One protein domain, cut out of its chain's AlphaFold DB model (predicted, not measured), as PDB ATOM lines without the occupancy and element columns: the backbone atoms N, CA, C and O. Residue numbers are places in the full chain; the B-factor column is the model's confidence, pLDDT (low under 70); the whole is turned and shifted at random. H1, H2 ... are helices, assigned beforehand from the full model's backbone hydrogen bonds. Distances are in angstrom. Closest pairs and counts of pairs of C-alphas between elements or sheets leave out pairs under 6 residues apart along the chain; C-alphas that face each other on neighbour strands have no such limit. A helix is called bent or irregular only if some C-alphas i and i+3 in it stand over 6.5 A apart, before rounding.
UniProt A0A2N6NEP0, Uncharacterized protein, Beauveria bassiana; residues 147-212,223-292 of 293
ATOM      1  N   GLN A 147     172.519 131.966  88.309       49.25
ATOM      2  CA  GLN A 147     171.846 132.624  89.434       49.25
ATOM      3  C   GLN A 147     172.454 132.261  90.798       49.25
ATOM      4  O   GLN A 147     172.415 133.078  91.706       49.25
ATOM      5  N   GLN A 148     173.061 131.085  90.941       51.81
ATOM      6  CA  GLN A 148     173.901 130.703  92.076       51.81
ATOM      7  C   GLN A 148     175.149 131.587  92.114       51.81
ATOM      8  O   GLN A 148     175.466 132.141  93.152       51.81
ATOM      9  N   LEU A 149     175.773 131.875  90.970       52.56
ATOM     10  CA  LEU A 149     176.844 132.876  90.894       52.56
ATOM     11  C   LEU A 149     176.412 134.275  91.396       52.56
ATOM     12  O   LEU A 149     177.262 135.055  91.819       52.56
ATOM     13  N   MET A 150     175.106 134.580  91.400       58.69
ATOM     14  CA  MET A 150     174.556 135.814  91.976       58.69
ATOM     15  C   MET A 150     174.353 135.733  93.500       58.69
ATOM     16  O   MET A 150     174.108 136.754  94.110       58.69
ATOM     17  N   ILE A 151     174.462 134.573  94.152       65.94
ATOM     18  CA  ILE A 151     174.376 134.412  95.618       65.94
ATOM     19  C   ILE A 151     175.782 134.101  96.137       65.94
ATOM     20  O   ILE A 151     176.086 133.002  96.590       65.94
ATOM     21  N   GLY A 152     176.679 135.070  95.956       70.06
ATOM     22  CA  GLY A 152     178.098 134.945  96.282       70.06
ATOM     23  C   GLY A 152     178.587 136.057  97.208       70.06
ATOM     24  O   GLY A 152     177.819 136.680  97.944       70.06
ATOM     25  N   SER A 153     179.888 136.340  97.141       69.56
ATOM     26  CA  SER A 153     180.591 137.271  98.046       69.56
ATOM     27  C   SER A 153     179.961 138.660  98.109       69.56
ATOM     28  O   SER A 153     179.918 139.265  99.174       69.56
ATOM     29  N   HIS A 154     179.425 139.149  96.993       77.75
ATOM     30  CA  HIS A 154     178.789 140.461  96.904       77.75
ATOM     31  C   HIS A 154     177.503 140.571  97.736       77.75
ATOM     32  O   HIS A 154     177.308 141.593  98.386       77.75
ATOM     33  N   ILE A 155     176.659 139.533  97.784       81.44
ATOM     34  CA  ILE A 155     175.449 139.528  98.624       81.44
ATOM     35  C   ILE A 155     175.830 139.466 100.102       81.44
ATOM     36  O   ILE A 155     175.261 140.178 100.931       81.44
ATOM     37  N   MET A 156     176.842 138.663 100.431       79.38
ATOM     38  CA  MET A 156     177.357 138.592 101.795       79.38
ATOM     39  C   MET A 156     177.952 139.935 102.243       79.38
ATOM     40  O   MET A 156     177.734 140.374 103.370       79.38
ATOM     41  N   GLN A 157     178.648 140.628 101.342       79.44
ATOM     42  CA  GLN A 157     179.186 141.957 101.606       79.44
ATOM     43  C   GLN A 157     178.069 142.995 101.789       79.44
ATOM     44  O   GLN A 157     178.114 143.762 102.746       79.44
ATOM     45  N   GLN A 158     177.022 142.959 100.956       78.75
ATOM     46  CA  GLN A 158     175.837 143.812 101.110       78.75
ATOM     47  C   GLN A 158     175.137 143.599 102.459       78.75
ATOM     48  O   GLN A 158     174.737 144.569 103.099       78.75
ATOM     49  N   LEU A 159     175.027 142.352 102.929       79.50
ATOM     50  CA  LEU A 159     174.488 142.032 104.255       79.50
ATOM     51  C   LEU A 159     175.339 142.646 105.379       79.50
ATOM     52  O   LEU A 159     174.802 143.239 106.319       79.50
ATOM     53  N   ILE A 160     176.664 142.507 105.288       79.50
ATOM     54  CA  ILE A 160     177.607 143.049 106.275       79.50
ATOM     55  C   ILE A 160     177.529 144.576 106.307       79.50
ATOM     56  O   ILE A 160     177.467 145.168 107.387       79.50
ATOM     57  N   ASP A 161     177.503 145.213 105.140       79.88
ATOM     58  CA  ASP A 161     177.456 146.666 105.022       79.88
ATOM     59  C   ASP A 161     176.112 147.215 105.523       79.88
ATOM     60  O   ASP A 161     176.102 148.167 106.303       79.88
ATOM     61  N   HIS A 162     174.996 146.546 105.212       76.62
ATOM     62  CA  HIS A 162     173.666 146.894 105.726       76.62
ATOM     63  C   HIS A 162     173.589 146.853 107.263       76.62
ATOM     64  O   HIS A 162     172.982 147.719 107.904       76.62
ATOM     65  N   ARG A 163     174.254 145.878 107.890       73.81
ATOM     66  CA  ARG A 163     174.360 145.815 109.354       73.81
ATOM     67  C   ARG A 163     175.232 146.910 109.938       73.81
ATOM     68  O   ARG A 163     174.877 147.482 110.966       73.81
ATOM     69  N   LYS A 164     176.356 147.220 109.293       74.50
ATOM     70  CA  LYS A 164     177.237 148.316 109.720       74.50
ATOM     71  C   LYS A 164     176.540 149.670 109.639       74.50
ATOM     72  O   LYS A 164     176.795 150.519 110.486       74.50
ATOM     73  N   THR A 165     175.635 149.857 108.677       69.56
ATOM     74  CA  THR A 165     174.823 151.076 108.567       69.56
ATOM     75  C   THR A 165     173.753 151.220 109.655       69.56
ATOM     76  O   THR A 165     173.089 152.250 109.702       69.56
ATOM     77  N   GLY A 166     173.597 150.238 110.554       58.66
ATOM     78  CA  GLY A 166     172.669 150.331 111.684       58.66
ATOM     79  C   GLY A 166     171.199 150.310 111.264       58.66
ATOM     80  O   GLY A 166     170.375 150.969 111.893       58.66
ATOM     81  N   ALA A 167     170.880 149.593 110.181       58.12
ATOM     82  CA  ALA A 167     169.520 149.487 109.672       58.12
ATOM     83  C   ALA A 167     168.542 148.981 110.746       58.12
ATOM     84  O   ALA A 167     168.892 148.154 111.592       58.12
ATOM     85  N   ALA A 168     167.313 149.507 110.709       53.22
ATOM     86  CA  ALA A 168     166.295 149.220 111.708       53.22
ATOM     87  C   ALA A 168     165.966 147.711 111.764       53.22
ATOM     88  O   ALA A 168     165.781 147.100 110.707       53.22
ATOM     89  N   PRO A 169     165.834 147.116 112.969       53.12
ATOM     90  CA  PRO A 169     165.362 145.741 113.126       53.12
ATOM     91  C   PRO A 169     164.008 145.584 112.427       53.12
ATOM     92  O   PRO A 169     163.078 146.340 112.702       53.12
ATOM     93  N   GLY A 170     163.889 144.631 111.510       55.62
ATOM     94  CA  GLY A 170     162.724 144.430 110.644       55.62
ATOM     95  C   GLY A 170     163.002 144.676 109.161       55.62
ATOM     96  O   GLY A 170     162.267 144.164 108.315       55.62
ATOM     97  N   ALA A 171     164.065 145.412 108.827       58.88
ATOM     98  CA  ALA A 171     164.553 145.507 107.462       58.88
ATOM     99  C   ALA A 171     165.485 144.320 107.200       58.88
ATOM    100  O   ALA A 171     166.666 144.346 107.552       58.88
ATOM    101  N   PHE A 172     164.964 143.266 106.566       64.50
ATOM    102  CA  PHE A 172     165.843 142.304 105.904       64.50
ATOM    103  C   PHE A 172     166.836 143.075 105.019       64.50
ATOM    104  O   PHE A 172     166.489 144.134 104.487       64.50
ATOM    105  N   ALA A 173     168.066 142.565 104.879       64.44
ATOM    106  CA  ALA A 173     169.057 143.158 103.977       64.44
ATOM    107  C   ALA A 173     168.429 143.470 102.609       64.44
ATOM    108  O   ALA A 173     167.482 142.765 102.246       64.44
ATOM    109  N   PRO A 174     168.923 144.498 101.884       67.62
ATOM    110  CA  PRO A 174     168.313 145.067 100.678       67.62
ATOM    111  C   PRO A 174     168.394 144.081  99.505       67.62
ATOM    112  O   PRO A 174     169.110 144.273  98.530       67.62
ATOM    113  N   LEU A 175     167.684 142.977  99.660       74.00
ATOM    114  CA  LEU A 175     167.650 141.789  98.840       74.00
ATOM    115  C   LEU A 175     166.181 141.534  98.542       74.00
ATOM    116  O   LEU A 175     165.328 141.603  99.434       74.00
ATOM    117  N   ASP A 176     165.897 141.224  97.284       80.31
ATOM    118  CA  ASP A 176     164.540 140.946  96.839       80.31
ATOM    119  C   ASP A 176     163.953 139.738  97.584       80.31
ATOM    120  O   ASP A 176     164.655 138.782  97.939       80.31
ATOM    121  N   LYS A 177     162.633 139.752  97.805       81.19
ATOM    122  CA  LYS A 177     161.923 138.668  98.506       81.19
ATOM    123  C   LYS A 177     162.116 137.328  97.799       81.19
ATOM    124  O   LYS A 177     162.278 136.294  98.442       81.19
ATOM    125  N   GLU A 178     162.128 137.355  96.475       81.69
ATOM    126  CA  GLU A 178     162.329 136.206  95.599       81.69
ATOM    127  C   GLU A 178     163.735 135.625  95.762       81.69
ATOM    128  O   GLU A 178     163.917 134.407  95.729       81.69
ATOM    129  N   LEU A 179     164.729 136.487  95.981       83.12
ATOM    130  CA  LEU A 179     166.105 136.071  96.206       83.12
ATOM    131  C   LEU A 179     166.265 135.438  97.594       83.12
ATOM    132  O   LEU A 179     166.901 134.394  97.712       83.12
ATOM    133  N   TRP A 180     165.607 135.986  98.617       85.31
ATOM    134  CA  TRP A 180     165.533 135.366  99.944       85.31
ATOM    135  C   TRP A 180     164.866 133.990  99.935       85.31
ATOM    136  O   TRP A 180     165.371 133.064 100.567       85.31
ATOM    137  N   ILE A 181     163.763 133.833  99.200       85.88
ATOM    138  CA  ILE A 181     163.106 132.528  99.046       85.88
ATOM    139  C   ILE A 181     164.063 131.538  98.373       85.88
ATOM    140  O   ILE A 181     164.240 130.435  98.878       85.88
ATOM    141  N   ARG A 182     164.768 131.956  97.316       85.25
ATOM    142  CA  ARG A 182     165.752 131.104  96.634       85.25
ATOM    143  C   ARG A 182     166.917 130.693  97.539       85.25
ATOM    144  O   ARG A 182     167.375 129.559  97.457       85.25
ATOM    145  N   ILE A 183     167.404 131.590  98.396       86.69
ATOM    146  CA  ILE A 183     168.443 131.270  99.389       86.69
ATOM    147  C   ILE A 183     167.957 130.168 100.340       86.69
ATOM    148  O   ILE A 183     168.712 129.245 100.641       86.69
ATOM    149  N   ILE A 184     166.699 130.248 100.787       87.44
ATOM    150  CA  ILE A 184     166.094 129.207 101.625       87.44
ATOM    151  C   ILE A 184     165.980 127.890 100.857       87.44
ATOM    152  O   ILE A 184     166.296 126.854 101.427       87.44
ATOM    153  N   ASP A 185     165.584 127.921  99.585       86.88
ATOM    154  CA  ASP A 185     165.466 126.708  98.767       86.88
ATOM    155  C   ASP A 185     166.828 126.000  98.617       86.88
ATOM    156  O   ASP A 185     166.920 124.794  98.829       86.88
ATOM    157  N   ILE A 186     167.913 126.749  98.373       85.00
ATOM    158  CA  ILE A 186     169.283 126.195  98.321       85.00
ATOM    159  C   ILE A 186     169.682 125.579  99.667       85.00
ATOM    160  O   ILE A 186     170.278 124.504  99.719       85.00
ATOM    161  N   TYR A 187     169.363 126.255 100.773       85.25
ATOM    162  CA  TYR A 187     169.623 125.723 102.109       85.25
ATOM    163  C   TYR A 187     168.810 124.448 102.383       85.25
ATOM    164  O   TYR A 187     169.324 123.512 103.002       85.25
ATOM    165  N   GLU A 188     167.560 124.386 101.920       85.94
ATOM    166  CA  GLU A 188     166.708 123.208 102.067       85.94
ATOM    167  C   GLU A 188     167.281 121.995 101.332       85.94
ATOM    168  O   GLU A 188     167.402 120.920 101.923       85.94
ATOM    169  N   GLU A 189     167.686 122.184 100.077       82.88
ATOM    170  CA  GLU A 189     168.220 121.117  99.229       82.88
ATOM    171  C   GLU A 189     169.541 120.548  99.769       82.88
ATOM    172  O   GLU A 189     169.719 119.329  99.816       82.88
ATOM    173  N   GLU A 190     170.458 121.413 100.212       80.00
ATOM    174  CA  GLU A 190     171.832 121.009 100.534       80.00
ATOM    175  C   GLU A 190     172.060 120.730 102.033       80.00
ATOM    176  O   GLU A 190     172.914 119.916 102.395       80.00
ATOM    177  N   VAL A 191     171.315 121.387 102.934       78.00
ATOM    178  CA  VAL A 191     171.636 121.428 104.378       78.00
ATOM    179  C   VAL A 191     170.490 120.961 105.272       78.00
ATOM    180  O   VAL A 191     170.749 120.322 106.298       78.00
ATOM    181  N   ALA A 192     169.228 121.208 104.911       75.31
ATOM    182  CA  ALA A 192     168.102 120.925 105.810       75.31
ATOM    183  C   ALA A 192     167.930 119.435 106.142       75.31
ATOM    184  O   ALA A 192     167.498 119.103 107.247       75.31
ATOM    185  N   LEU A 193     168.354 118.527 105.254       73.00
ATOM    186  CA  LEU A 193     168.363 117.083 105.530       73.00
ATOM    187  C   LEU A 193     169.296 116.699 106.689       73.00
ATOM    188  O   LEU A 193     169.038 115.723 107.393       73.00
ATOM    189  N   GLN A 194     170.381 117.450 106.888       68.56
ATOM    190  CA  GLN A 194     171.356 117.209 107.957       68.56
ATOM    191  C   GLN A 194     170.985 117.949 109.248       68.56
ATOM    192  O   GLN A 194     171.381 117.531 110.337       68.56
ATOM    193  N   TYR A 195     170.194 119.018 109.138       69.12
ATOM    194  CA  TYR A 195     169.911 119.950 110.226       69.12
ATOM    195  C   TYR A 195     168.416 120.328 110.295       69.12
ATOM    196  O   TYR A 195     168.051 121.484 110.082       69.12
ATOM    197  N   PRO A 196     167.523 119.385 110.665       69.50
ATOM    198  CA  PRO A 196     166.065 119.566 110.611       69.50
ATOM    199  C   PRO A 196     165.482 120.421 111.756       69.50
ATOM    200  O   PRO A 196     164.300 120.323 112.076       69.50
ATOM    201  N   PHE A 197     166.297 121.222 112.445       73.31
ATOM    202  CA  PHE A 197     165.855 122.014 113.602       73.31
ATOM    203  C   PHE A 197     165.332 123.407 113.223       73.31
ATOM    204  O   PHE A 197     164.755 124.094 114.071       73.31
ATOM    205  N   LEU A 198     165.538 123.825 111.970       80.62
ATOM    206  CA  LEU A 198     165.083 125.108 111.450       80.62
ATOM    207  C   LEU A 198     163.709 124.967 110.790       80.62
ATOM    208  O   LEU A 198     163.528 124.156 109.887       80.62
ATOM    209  N   ASP A 199     162.749 125.779 111.226       82.88
ATOM    210  CA  ASP A 199     161.437 125.865 110.587       82.88
ATOM    211  C   ASP A 199     161.516 126.836 109.399       82.88
ATOM    212  O   ASP A 199     161.384 128.056 109.548       82.88
ATOM    213  N   LEU A 200     161.799 126.278 108.220       83.56
ATOM    214  CA  LEU A 200     161.921 127.029 106.968       83.56
ATOM    215  C   LEU A 200     160.596 127.679 106.553       83.56
ATOM    216  O   LEU A 200     160.596 128.720 105.894       83.56
ATOM    217  N   GLU A 201     159.470 127.143 107.020       83.88
ATOM    218  CA  GLU A 201     158.139 127.617 106.650       83.88
ATOM    219  C   GLU A 201     157.808 128.900 107.396       83.88
ATOM    220  O   GLU A 201     157.291 129.853 106.804       83.88
ATOM    221  N   VAL A 202     158.210 128.975 108.667       83.50
ATOM    222  CA  VAL A 202     158.172 130.216 109.445       83.50
ATOM    223  C   VAL A 202     159.067 131.282 108.809       83.50
ATOM    224  O   VAL A 202     158.641 132.432 108.690       83.50
ATOM    225  N   LEU A 203     160.267 130.924 108.343       81.00
ATOM    226  CA  LEU A 203     161.194 131.865 107.695       81.00
ATOM    227  C   LEU A 203     160.623 132.393 106.368       81.00
ATOM    228  O   LEU A 203     160.567 133.607 106.155       81.00
ATOM    229  N   ARG A 204     160.086 131.510 105.518       84.56
ATOM    230  CA  ARG A 204     159.386 131.881 104.274       84.56
ATOM    231  C   ARG A 204     158.182 132.775 104.541       84.56
ATOM    232  O   ARG A 204     157.971 133.756 103.828       84.56
ATOM    233  N   HIS A 205     157.385 132.457 105.558       83.25
ATOM    234  CA  HIS A 205     156.237 133.277 105.928       83.25
ATOM    235  C   HIS A 205     156.674 134.670 106.395       83.25
ATOM    236  O   HIS A 205     156.077 135.659 105.979       83.25
ATOM    237  N   ARG A 206     157.762 134.767 107.169       78.25
ATOM    238  CA  ARG A 206     158.339 136.039 107.629       78.25
ATOM    239  C   ARG A 206     158.860 136.910 106.485       78.25
ATOM    240  O   ARG A 206     158.569 138.100 106.491       78.25
ATOM    241  N   ILE A 207     159.538 136.343 105.484       81.12
ATOM    242  CA  ILE A 207     159.979 137.091 104.285       81.12
ATOM    243  C   ILE A 207     158.781 137.596 103.470       81.12
ATOM    244  O   ILE A 207     158.764 138.719 102.965       81.12
ATOM    245  N   ARG A 208     157.744 136.766 103.315       80.69
ATOM    246  CA  ARG A 208     156.537 137.186 102.589       80.69
ATOM    247  C   ARG A 208     155.807 138.295 103.346       80.69
ATOM    248  O   ARG A 208     155.384 139.270 102.721       80.69
ATOM    249  N   ALA A 209     155.725 138.161 104.670       73.50
ATOM    250  CA  ALA A 209     155.071 139.095 105.578       73.50
ATOM    251  C   ALA A 209     155.872 140.379 105.847       73.50
ATOM    252  O   ALA A 209     155.271 141.351 106.297       73.50
ATOM    253  N   SER A 210     157.180 140.433 105.565       67.62
ATOM    254  CA  SER A 210     157.928 141.688 105.668       67.62
ATOM    255  C   SER A 210     157.466 142.653 104.588       67.62
ATOM    256  O   SER A 210     157.781 142.511 103.402       67.62
ATOM    257  N   THR A 211     156.661 143.621 104.988       58.22
ATOM    258  CA  THR A 211     156.393 144.835 104.228       58.22
ATOM    259  C   THR A 211     157.575 145.796 104.376       58.22
ATOM    260  O   THR A 211     158.243 145.777 105.412       58.22
ATOM    261  N   PRO A 212     157.868 146.625 103.355       55.47
ATOM    262  CA  PRO A 212     158.848 147.696 103.497       55.47
ATOM    263  C   PRO A 212     158.478 148.575 104.702       55.47
ATOM    264  O   PRO A 212     157.289 148.680 105.024       55.47
ATOM    265  N   GLN A 223     162.344 139.455 116.154       74.50
ATOM    266  CA  GLN A 223     162.741 139.838 114.797       74.50
ATOM    267  C   GLN A 223     164.264 139.874 114.620       74.50
ATOM    268  O   GLN A 223     164.777 139.337 113.642       74.50
ATOM    269  N   ALA A 224     164.995 140.411 115.601       75.25
ATOM    270  CA  ALA A 224     166.456 140.451 115.566       75.25
ATOM    271  C   ALA A 224     167.075 139.040 115.535       75.25
ATOM    272  O   ALA A 224     168.027 138.783 114.804       75.25
ATOM    273  N   ALA A 225     166.494 138.094 116.279       77.31
ATOM    274  CA  ALA A 225     166.970 136.714 116.300       77.31
ATOM    275  C   ALA A 225     166.646 135.971 114.992       77.31
ATOM    276  O   ALA A 225     167.438 135.154 114.529       77.31
ATOM    277  N   ILE A 226     165.502 136.267 114.369       81.69
ATOM    278  CA  ILE A 226     165.146 135.732 113.047       81.69
ATOM    279  C   ILE A 226     166.092 136.285 111.974       81.69
ATOM    280  O   ILE A 226     166.528 135.540 111.102       81.69
ATOM    281  N   GLU A 227     166.459 137.561 112.052       81.06
ATOM    282  CA  GLU A 227     167.436 138.177 111.151       81.06
ATOM    283  C   GLU A 227     168.838 137.594 111.320       81.06
ATOM    284  O   GLU A 227     169.510 137.347 110.318       81.06
ATOM    285  N   ASP A 228     169.269 137.313 112.554       84.94
ATOM    286  CA  ASP A 228     170.509 136.575 112.829       84.94
ATOM    287  C   ASP A 228     170.488 135.199 112.143       84.94
ATOM    288  O   ASP A 228     171.432 134.835 111.438       84.94
ATOM    289  N   ILE A 229     169.392 134.450 112.299       86.06
ATOM    290  CA  ILE A 229     169.208 133.128 111.686       86.06
ATOM    291  C   ILE A 229     169.236 133.226 110.156       86.06
ATOM    292  O   ILE A 229     169.945 132.463 109.508       86.06
ATOM    293  N   MET A 230     168.516 134.181 109.573       84.81
ATOM    294  CA  MET A 230     168.482 134.404 108.123       84.81
ATOM    295  C   MET A 230     169.849 134.796 107.565       84.81
ATOM    296  O   MET A 230     170.257 134.317 106.507       84.81
ATOM    297  N   SER A 231     170.591 135.615 108.306       86.12
ATOM    298  CA  SER A 231     171.962 135.993 107.971       86.12
ATOM    299  C   SER A 231     172.892 134.774 107.954       86.12
ATOM    300  O   SER A 231     173.741 134.649 107.069       86.12
ATOM    301  N   LEU A 232     172.714 133.838 108.892       86.44
ATOM    302  CA  LEU A 232     173.452 132.572 108.918       86.44
ATOM    303  C   LEU A 232     173.043 131.626 107.787       86.44
ATOM    304  O   LEU A 232     173.919 131.041 107.157       86.44
ATOM    305  N   VAL A 233     171.749 131.508 107.486       87.88
ATOM    306  CA  VAL A 233     171.253 130.716 106.348       87.88
ATOM    307  C   VAL A 233     171.856 131.229 105.039       87.88
ATOM    308  O   VAL A 233     172.382 130.439 104.258       87.88
ATOM    309  N   LEU A 234     171.880 132.550 104.838       86.88
ATOM    310  CA  LEU A 234     172.550 133.175 103.697       86.88
ATOM    311  C   LEU A 234     174.063 132.908 103.693       86.88
ATOM    312  O   LEU A 234     174.618 132.603 102.639       86.88
ATOM    313  N   SER A 235     174.726 132.971 104.849       86.50
ATOM    314  CA  SER A 235     176.163 132.669 104.967       86.50
ATOM    315  C   SER A 235     176.478 131.234 104.534       86.50
ATOM    316  O   SER A 235     177.434 130.998 103.797       86.50
ATOM    317  N   VAL A 236     175.651 130.278 104.965       86.06
ATOM    318  CA  VAL A 236     175.771 128.858 104.617       86.06
ATOM    319  C   VAL A 236     175.497 128.639 103.131       86.06
ATOM    320  O   VAL A 236     176.336 128.060 102.444       86.06
ATOM    321  N   ALA A 237     174.373 129.145 102.618       85.88
ATOM    322  CA  ALA A 237     174.015 129.017 101.208       85.88
ATOM    323  C   ALA A 237     175.087 129.637 100.295       85.88
ATOM    324  O   ALA A 237     175.514 129.004  99.334       85.88
ATOM    325  N   SER A 238     175.595 130.824 100.640       84.62
ATOM    326  CA  SER A 238     176.662 131.489  99.877       84.62
ATOM    327  C   SER A 238     177.968 130.695  99.905       84.62
ATOM    328  O   SER A 238     178.636 130.598  98.883       84.62
ATOM    329  N   SER A 239     178.312 130.074 101.040       84.25
ATOM    330  CA  SER A 239     179.535 129.260 101.179       84.25
ATOM    331  C   SER A 239     179.486 127.962 100.372       84.25
ATOM    332  O   SER A 239     180.523 127.482  99.917       84.25
ATOM    333  N   ILE A 240     178.293 127.387 100.194       81.81
ATOM    334  CA  ILE A 240     178.076 126.193  99.361       81.81
ATOM    335  C   ILE A 240     178.180 126.554  97.880       81.81
ATOM    336  O   ILE A 240     178.744 125.806  97.082       81.81
ATOM    337  N   VAL A 241     177.618 127.704  97.520       81.06
ATOM    338  CA  VAL A 241     177.522 128.162  96.139       81.06
ATOM    339  C   VAL A 241     178.847 128.724  95.619       81.06
ATOM    340  O   VAL A 241     179.242 128.418  94.493       81.06
ATOM    341  N   ASP A 242     179.542 129.509  96.437       79.56
ATOM    342  CA  ASP A 242     180.857 130.066  96.147       79.56
ATOM    343  C   ASP A 242     181.781 129.898  97.372       79.56
ATOM    344  O   ASP A 242     181.684 130.658  98.345       79.56
ATOM    345  N   PRO A 243     182.728 128.941  97.345       78.56
ATOM    346  CA  PRO A 243     183.656 128.723  98.453       78.56
ATOM    347  C   PRO A 243     184.617 129.906  98.667       78.56
ATOM    348  O   PRO A 243     185.229 130.009  99.729       78.56
ATOM    349  N   GLY A 244     184.736 130.838  97.712       77.62
ATOM    350  CA  GLY A 244     185.477 132.088  97.898       77.62
ATOM    351  C   GLY A 244     184.848 133.026  98.935       77.62
ATOM    352  O   GLY A 244     185.524 133.913  99.455       77.62
ATOM    353  N   THR A 245     183.576 132.815  99.291       80.19
ATOM    354  CA  THR A 245     182.854 133.603 100.309       80.19
ATOM    355  C   THR A 245     183.133 133.162 101.738       80.19
ATOM    356  O   THR A 245     182.898 133.920 102.679       80.19
ATOM    357  N   LEU A 246     183.683 131.962 101.903       80.56
ATOM    358  CA  LEU A 246     183.888 131.301 103.182       80.56
ATOM    359  C   LEU A 246     184.724 132.105 104.203       80.56
ATOM    360  O   LEU A 246     184.323 132.141 105.365       80.56
ATOM    361  N   PRO A 247     185.823 132.809 103.846       81.31
ATOM    362  CA  PRO A 247     186.539 133.646 104.815       81.31
ATOM    363  C   PRO A 247     185.700 134.833 105.311       81.31
ATOM    364  O   PRO A 247     185.722 135.152 106.501       81.31
ATOM    365  N   VAL A 248     184.924 135.460 104.421       81.75
ATOM    366  CA  VAL A 248     184.035 136.578 104.770       81.75
ATOM    367  C   VAL A 248     182.896 136.071 105.653       81.75
ATOM    368  O   VAL A 248     182.650 136.627 106.725       81.75
ATOM    369  N   ALA A 249     182.269 134.963 105.252       83.12
ATOM    370  CA  ALA A 249     181.205 134.310 105.998       83.12
ATOM    371  C   ALA A 249     181.668 133.867 107.393       83.12
ATOM    372  O   ALA A 249     180.982 134.159 108.364       83.12
ATOM    373  N   ASN A 250     182.848 133.254 107.528       84.62
ATOM    374  CA  ASN A 250     183.372 132.812 108.825       84.62
ATOM    375  C   ASN A 250     183.561 133.973 109.803       84.62
ATOM    376  O   ASN A 250     183.076 133.894 110.927       84.62
ATOM    377  N   SER A 251     184.191 135.071 109.370       83.75
ATOM    378  CA  SER A 251     184.390 136.241 110.240       83.75
ATOM    379  C   SER A 251     183.065 136.810 110.767       83.75
ATOM    380  O   SER A 251     182.947 137.219 111.923       83.75
ATOM    381  N   PHE A 252     182.031 136.781 109.927       83.56
ATOM    382  CA  PHE A 252     180.697 137.246 110.274       83.56
ATOM    383  C   PHE A 252     179.955 136.264 111.193       83.56
ATOM    384  O   PHE A 252     179.349 136.665 112.188       83.56
ATOM    385  N   VAL A 253     180.035 134.968 110.892       85.56
ATOM    386  CA  VAL A 253     179.445 133.888 111.690       85.56
ATOM    387  C   VAL A 253     180.054 133.853 113.091       85.56
ATOM    388  O   VAL A 253     179.318 133.696 114.059       85.56
ATOM    389  N   GLU A 254     181.364 134.061 113.234       85.62
ATOM    390  CA  GLU A 254     182.045 134.136 114.534       85.62
ATOM    391  C   GLU A 254     181.552 135.316 115.386       85.62
ATOM    392  O   GLU A 254     181.370 135.189 116.603       85.62
ATOM    393  N   SER A 255     181.260 136.459 114.758       85.00
ATOM    394  CA  SER A 255     180.656 137.609 115.443       85.00
ATOM    395  C   SER A 255     179.252 137.284 115.967       85.00
ATOM    396  O   SER A 255     178.937 137.571 117.123       85.00
ATOM    397  N   LEU A 256     178.425 136.614 115.162       83.50
ATOM    398  CA  LEU A 256     177.096 136.164 115.585       83.50
ATOM    399  C   LEU A 256     177.156 135.085 116.671       83.50
ATOM    400  O   LEU A 256     176.396 135.128 117.641       83.50
ATOM    401  N   PHE A 257     178.085 134.144 116.532       86.00
ATOM    402  CA  PHE A 257     178.313 133.066 117.483       86.00
ATOM    403  C   PHE A 257     178.744 133.600 118.847       86.00
ATOM    404  O   PHE A 257     178.167 133.218 119.861       86.00
ATOM    405  N   SER A 258     179.718 134.512 118.888       84.12
ATOM    406  CA  SER A 258     180.175 135.126 120.140       84.12
ATOM    407  C   SER A 258     179.056 135.916 120.825       84.12
ATOM    408  O   SER A 258     178.870 135.778 122.033       84.12
ATOM    409  N   ALA A 259     178.238 136.653 120.067       82.94
ATOM    410  CA  ALA A 259     177.077 137.358 120.607       82.94
ATOM    411  C   ALA A 259     176.005 136.405 121.176       82.94
ATOM    412  O   ALA A 259     175.453 136.666 122.247       82.94
ATOM    413  N   ALA A 260     175.704 135.295 120.498       83.00
ATOM    414  CA  ALA A 260     174.754 134.291 120.987       83.00
ATOM    415  C   ALA A 260     175.301 133.493 122.184       83.00
ATOM    416  O   ALA A 260     174.572 133.212 123.136       83.00
ATOM    417  N   MET A 261     176.601 133.191 122.194       83.88
ATOM    418  CA  MET A 261     177.281 132.597 123.347       83.88
ATOM    419  C   MET A 261     177.219 133.520 124.564       83.88
ATOM    420  O   MET A 261     176.899 133.070 125.657       83.88
ATOM    421  N   LEU A 262     177.442 134.824 124.395       82.50
ATOM    422  CA  LEU A 262     177.302 135.778 125.497       82.50
ATOM    423  C   LEU A 262     175.860 135.838 126.022       82.50
ATOM    424  O   LEU A 262     175.657 135.787 127.233       82.50
ATOM    425  N   ARG A 263     174.858 135.872 125.132       81.50
ATOM    426  CA  ARG A 263     173.432 135.855 125.516       81.50
ATOM    427  C   ARG A 263     173.049 134.603 126.305       81.50
ATOM    428  O   ARG A 263     172.366 134.707 127.318       81.50
ATOM    429  N   THR A 264     173.524 133.439 125.875       80.62
ATOM    430  CA  THR A 264     173.232 132.159 126.541       80.62
ATOM    431  C   THR A 264     173.953 131.990 127.876       80.62
ATOM    432  O   THR A 264     173.436 131.300 128.747       80.62
ATOM    433  N   GLN A 265     175.115 132.623 128.064       79.12
ATOM    434  CA  GLN A 265     175.855 132.598 129.334       79.12
ATOM    435  C   GLN A 265     175.324 133.616 130.355       79.12
ATOM    436  O   GLN A 265     175.419 133.387 131.558       79.12
ATOM    437  N   LEU A 266     174.777 134.745 129.890       74.56
ATOM    438  CA  LEU A 266     174.291 135.841 130.740       74.56
ATOM    439  C   LEU A 266     172.781 135.778 131.033       74.56
ATOM    440  O   LEU A 266     172.296 136.552 131.859       74.56
ATOM    441  N   GLY A 267     172.028 134.890 130.378       70.06
ATOM    442  CA  GLY A 267     170.568 134.821 130.472       70.06
ATOM    443  C   GLY A 267     169.993 133.410 130.329       70.06
ATOM    444  O   GLY A 267     170.712 132.414 130.328       70.06
ATOM    445  N   ALA A 268     168.664 133.316 130.230       67.25
ATOM    446  CA  ALA A 268     167.987 132.053 129.949       67.25
ATOM    447  C   ALA A 268     168.251 131.613 128.499       67.25
ATOM    448  O   ALA A 268     168.220 132.424 127.576       67.25
ATOM    449  N   VAL A 269     168.492 130.316 128.302       76.06
ATOM    450  CA  VAL A 269     168.766 129.738 126.981       76.06
ATOM    451  C   VAL A 269     167.505 129.800 126.115       76.06
ATOM    452  O   VAL A 269     166.550 129.059 126.353       76.06
ATOM    453  N   ASN A 270     167.504 130.654 125.089       79.94
ATOM    454  CA  ASN A 270     166.407 130.737 124.126       79.94
ATOM    455  C   ASN A 270     166.611 129.757 122.964       79.94
ATOM    456  O   ASN A 270     167.737 129.495 122.534       79.94
ATOM    457  N   LYS A 271     165.505 129.266 122.386       81.69
ATOM    458  CA  LYS A 271     165.530 128.389 121.199       81.69
ATOM    459  C   LYS A 271     166.292 129.033 120.034       81.69
ATOM    460  O   LYS A 271     167.059 128.355 119.362       81.69
ATOM    461  N   SER A 272     166.103 130.332 119.818       80.12
ATOM    462  CA  SER A 272     166.746 131.073 118.730       80.12
ATOM    463  C   SER A 272     168.262 131.167 118.909       80.12
ATOM    464  O   SER A 272     168.994 130.985 117.942       80.12
ATOM    465  N   ASP A 273     168.742 131.364 120.141       81.50
ATOM    466  CA  ASP A 273     170.178 131.422 120.432       81.50
ATOM    467  C   ASP A 273     170.845 130.053 120.217       81.50
ATOM    468  O   ASP A 273     171.938 129.978 119.658       81.50
ATOM    469  N   LEU A 274     170.158 128.958 120.567       81.50
ATOM    470  CA  LEU A 274     170.608 127.601 120.238       81.50
ATOM    471  C   LEU A 274     170.667 127.370 118.725       81.50
ATOM    472  O   LEU A 274     171.658 126.832 118.239       81.50
ATOM    473  N   SER A 275     169.651 127.800 117.973       82.62
ATOM    474  CA  SER A 275     169.663 127.701 116.509       82.62
ATOM    475  C   SER A 275     170.842 128.461 115.900       82.62
ATOM    476  O   SER A 275     171.508 127.929 115.018       82.62
ATOM    477  N   ILE A 276     171.142 129.666 116.397       84.50
ATOM    478  CA  ILE A 276     172.284 130.480 115.954       84.50
ATOM    479  C   ILE A 276     173.606 129.760 116.243       84.50
ATOM    480  O   ILE A 276     174.448 129.649 115.354       84.50
ATOM    481  N   ILE A 277     173.775 129.223 117.454       84.50
ATOM    482  CA  ILE A 277     174.976 128.476 117.855       84.50
ATOM    483  C   ILE A 277     175.171 127.241 116.970       84.50
ATOM    484  O   ILE A 277     176.271 127.017 116.464       84.50
ATOM    485  N   ILE A 278     174.116 126.453 116.744       83.50
ATOM    486  CA  ILE A 278     174.204 125.234 115.933       83.50
ATOM    487  C   ILE A 278     174.506 125.590 114.473       83.50
ATOM    488  O   ILE A 278     175.429 125.018 113.895       83.50
ATOM    489  N   LEU A 279     173.795 126.558 113.886       81.62
ATOM    490  CA  LEU A 279     174.036 127.011 112.512       81.62
ATOM    491  C   LEU A 279     175.450 127.563 112.327       81.62
ATOM    492  O   LEU A 279     176.095 127.257 111.330       81.62
ATOM    493  N   ALA A 280     175.965 128.321 113.295       83.00
ATOM    494  CA  ALA A 280     177.326 128.838 113.236       83.00
ATOM    495  C   ALA A 280     178.372 127.714 113.209       83.00
ATOM    496  O   ALA A 280     179.310 127.749 112.411       83.00
ATOM    497  N   VAL A 281     178.179 126.671 114.023       80.94
ATOM    498  CA  VAL A 281     179.032 125.474 114.000       80.94
ATOM    499  C   VAL A 281     178.922 124.739 112.658       80.94
ATOM    500  O   VAL A 281     179.930 124.234 112.161       80.94
ATOM    501  N   CYS A 282     177.739 124.723 112.032       75.69
ATOM    502  CA  CYS A 282     177.551 124.135 110.703       75.69
ATOM    503  C   CYS A 282     178.391 124.852 109.646       75.69
ATOM    504  O   CYS A 282     179.076 124.186 108.875       75.69
ATOM    505  N   THR A 283     178.392 126.187 109.625       74.81
ATOM    506  CA  THR A 283     179.163 126.964 108.641       74.81
ATOM    507  C   THR A 283     180.664 126.699 108.764       74.81
ATOM    508  O   THR A 283     181.341 126.451 107.766       74.81
ATOM    509  N   VAL A 284     181.178 126.636 109.996       73.31
ATOM    510  CA  VAL A 284     182.588 126.301 110.264       73.31
ATOM    511  C   VAL A 284     182.905 124.847 109.877       73.31
ATOM    512  O   VAL A 284     183.976 124.558 109.339       73.31
ATOM    513  N   GLY A 285     181.973 123.920 110.119       69.31
ATOM    514  CA  GLY A 285     182.096 122.512 109.733       69.31
ATOM    515  C   GLY A 285     182.103 122.299 108.215       69.31
ATOM    516  O   GLY A 285     182.938 121.551 107.703       69.31
ATOM    517  N   LEU A 286     181.233 123.005 107.489       67.62
ATOM    518  CA  LEU A 286     181.184 123.021 106.025       67.62
ATOM    519  C   LEU A 286     182.509 123.530 105.443       67.62
ATOM    520  O   LEU A 286     183.072 122.888 104.559       67.62
ATOM    521  N   GLY A 287     183.087 124.586 106.020       59.97
ATOM    522  CA  GLY A 287     184.416 125.073 105.640       59.97
ATOM    523  C   GLY A 287     185.516 124.014 105.693       59.97
ATOM    524  O   GLY A 287     186.413 124.017 104.857       59.97
ATOM    525  N   ARG A 288     185.436 123.065 106.631       58.78
ATOM    526  CA  ARG A 288     186.405 121.962 106.742       58.78
ATOM    527  C   ARG A 288     186.112 120.801 105.796       58.78
ATOM    528  O   ARG A 288     187.048 120.170 105.321       58.78
ATOM    529  N   ALA A 289     184.841 120.514 105.520       57.53
ATOM    530  CA  ALA A 289     184.446 119.420 104.634       57.53
ATOM    531  C   ALA A 289     184.694 119.741 103.149       57.53
ATOM    532  O   ALA A 289     185.113 118.864 102.396       57.53
ATOM    533  N   TYR A 290     184.480 120.992 102.735       52.28
ATOM    534  CA  TYR A 290     184.640 121.415 101.340       52.28
ATOM    535  C   TYR A 290     186.095 121.725 100.949       52.28
ATOM    536  O   TYR A 290     186.405 121.707  99.767       52.28
ATOM    537  N   PHE A 291     187.004 121.934 101.912       46.38
ATOM    538  CA  PHE A 291     188.436 122.168 101.646       46.38
ATOM    539  C   PHE A 291     189.254 120.874 101.442       46.38
ATOM    540  O   PHE A 291     190.446 120.934 101.155       46.38
ATOM    541  N   ILE A 292     188.640 119.698 101.630       41.66
ATOM    542  CA  ILE A 292     189.286 118.376 101.480       41.66
ATOM    543  C   ILE A 292     188.944 117.726 100.117       41.66
ATOM    544  O   ILE A 292     189.408 116.626  99.814       41.66
TER     545      ILE A 292
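AT A GLANCE: This is residues 147 to 212 and 223 to 292 of the 293 residues of an uncharacterized protein of Beauveria bassiana (UniProt A0A2N6NEP0). Helix H4 runs through the middle of a bundle of four helices, with H1, H5 and H6 packed along it, and a helical hairpin of H2 and H3 crosses it steeply, H2 packing on H4. The bundle H1, H4, H5, H6 is up and down, each helix running against the one before it in the chain, and the 12-residue stretch 165 to 176 leads from it to the hairpin. The printed part has 136 residues with six named helices, H1 to H6 in order, and no named strand; its class is all helix. It is compact, with a radius of gyration of the C-alphas of 14.0 A, and rounded, spanning 39 by 39 by 30 A.

IN THESE COORDINATES: H1 is residues 153 to 164, 16.4 A long, and begins at C-alpha 153 (180.591, 137.271, 98.046). H2 is residues 177 to 192, 20.2 A, and is irregular, but only just: C-alphas 189 and 192 are 6.6 A apart. H3 is residues 200 to 209, 13.9 A. H4 is residues 223 to 241, 26.5 A, from C-alpha 223 (162.741, 139.838, 114.797). H5, the longest, is residues 243 to 266, 34.4 A; it is irregular, C-alphas 244 and 247 being 7.2 A apart, and has a kink of 37 degrees near residue 250. H6 is residues 271 to 290, 28.4 A, and ends at C-alpha 290 (184.640, 121.415, 101.340).

HOW THE PARTS SIT: H4 is the hub, touching H1, H2, H5 and H6. H4 and H6 run the same way at a shallow tilt of 12 degrees; their closest C-alphas, Val 236 and Thr 283, are 5.6 A apart. H4 and H5 form a hairpin at 29 degrees, closest at the C-alphas of Ser 239 and Leu 246, 5.2 A. H5 and H6 form another at 31 degrees, closest at the C-alphas of Ala 260 and Asp 273, 5.4 A. H1 touches H4, opposite ways at 21 degrees, closest at the C-alphas of Met 156 and Ser 235, 6.8 A. H1 also touches H5, with residues 244 to 252 of H5 alone; the C-alphas of Ser 153 and Thr 245 are closest, 4.9 A. H2 touches H4 with residues 183 to 187 alone, at a steep tilt of 67 degrees, only just short of perpendicular; the C-alphas of Tyr 187 and Ala 237 are closest, 5.6 A. H2 and H3 form a hairpin at 4 degrees, closest at the C-alphas of Lys 177 and Ile 207, 6.3 A. H3 and H4 are close but not clearly touching, and H3 is apart from H1, H5 and H6. In H1, H3, H4 and H6 every O i to N i+4 pair is within hydrogen-bond range; in H2 it is 11 of 12, in H5 18 of 20.

THE WHOLE: The C-alphas of Pro 212 and Ile 292 are the two farthest apart, 42.3 A. Residues 213 to 222 are not printed, and C-alphas 212 and 223 are 14.3 A apart across this cut. The link from H1 to H2 is long. The mean pLDDT of the printed part is 76.4; 31 residues are under 70, among them 165 to 174 and 285 to 292.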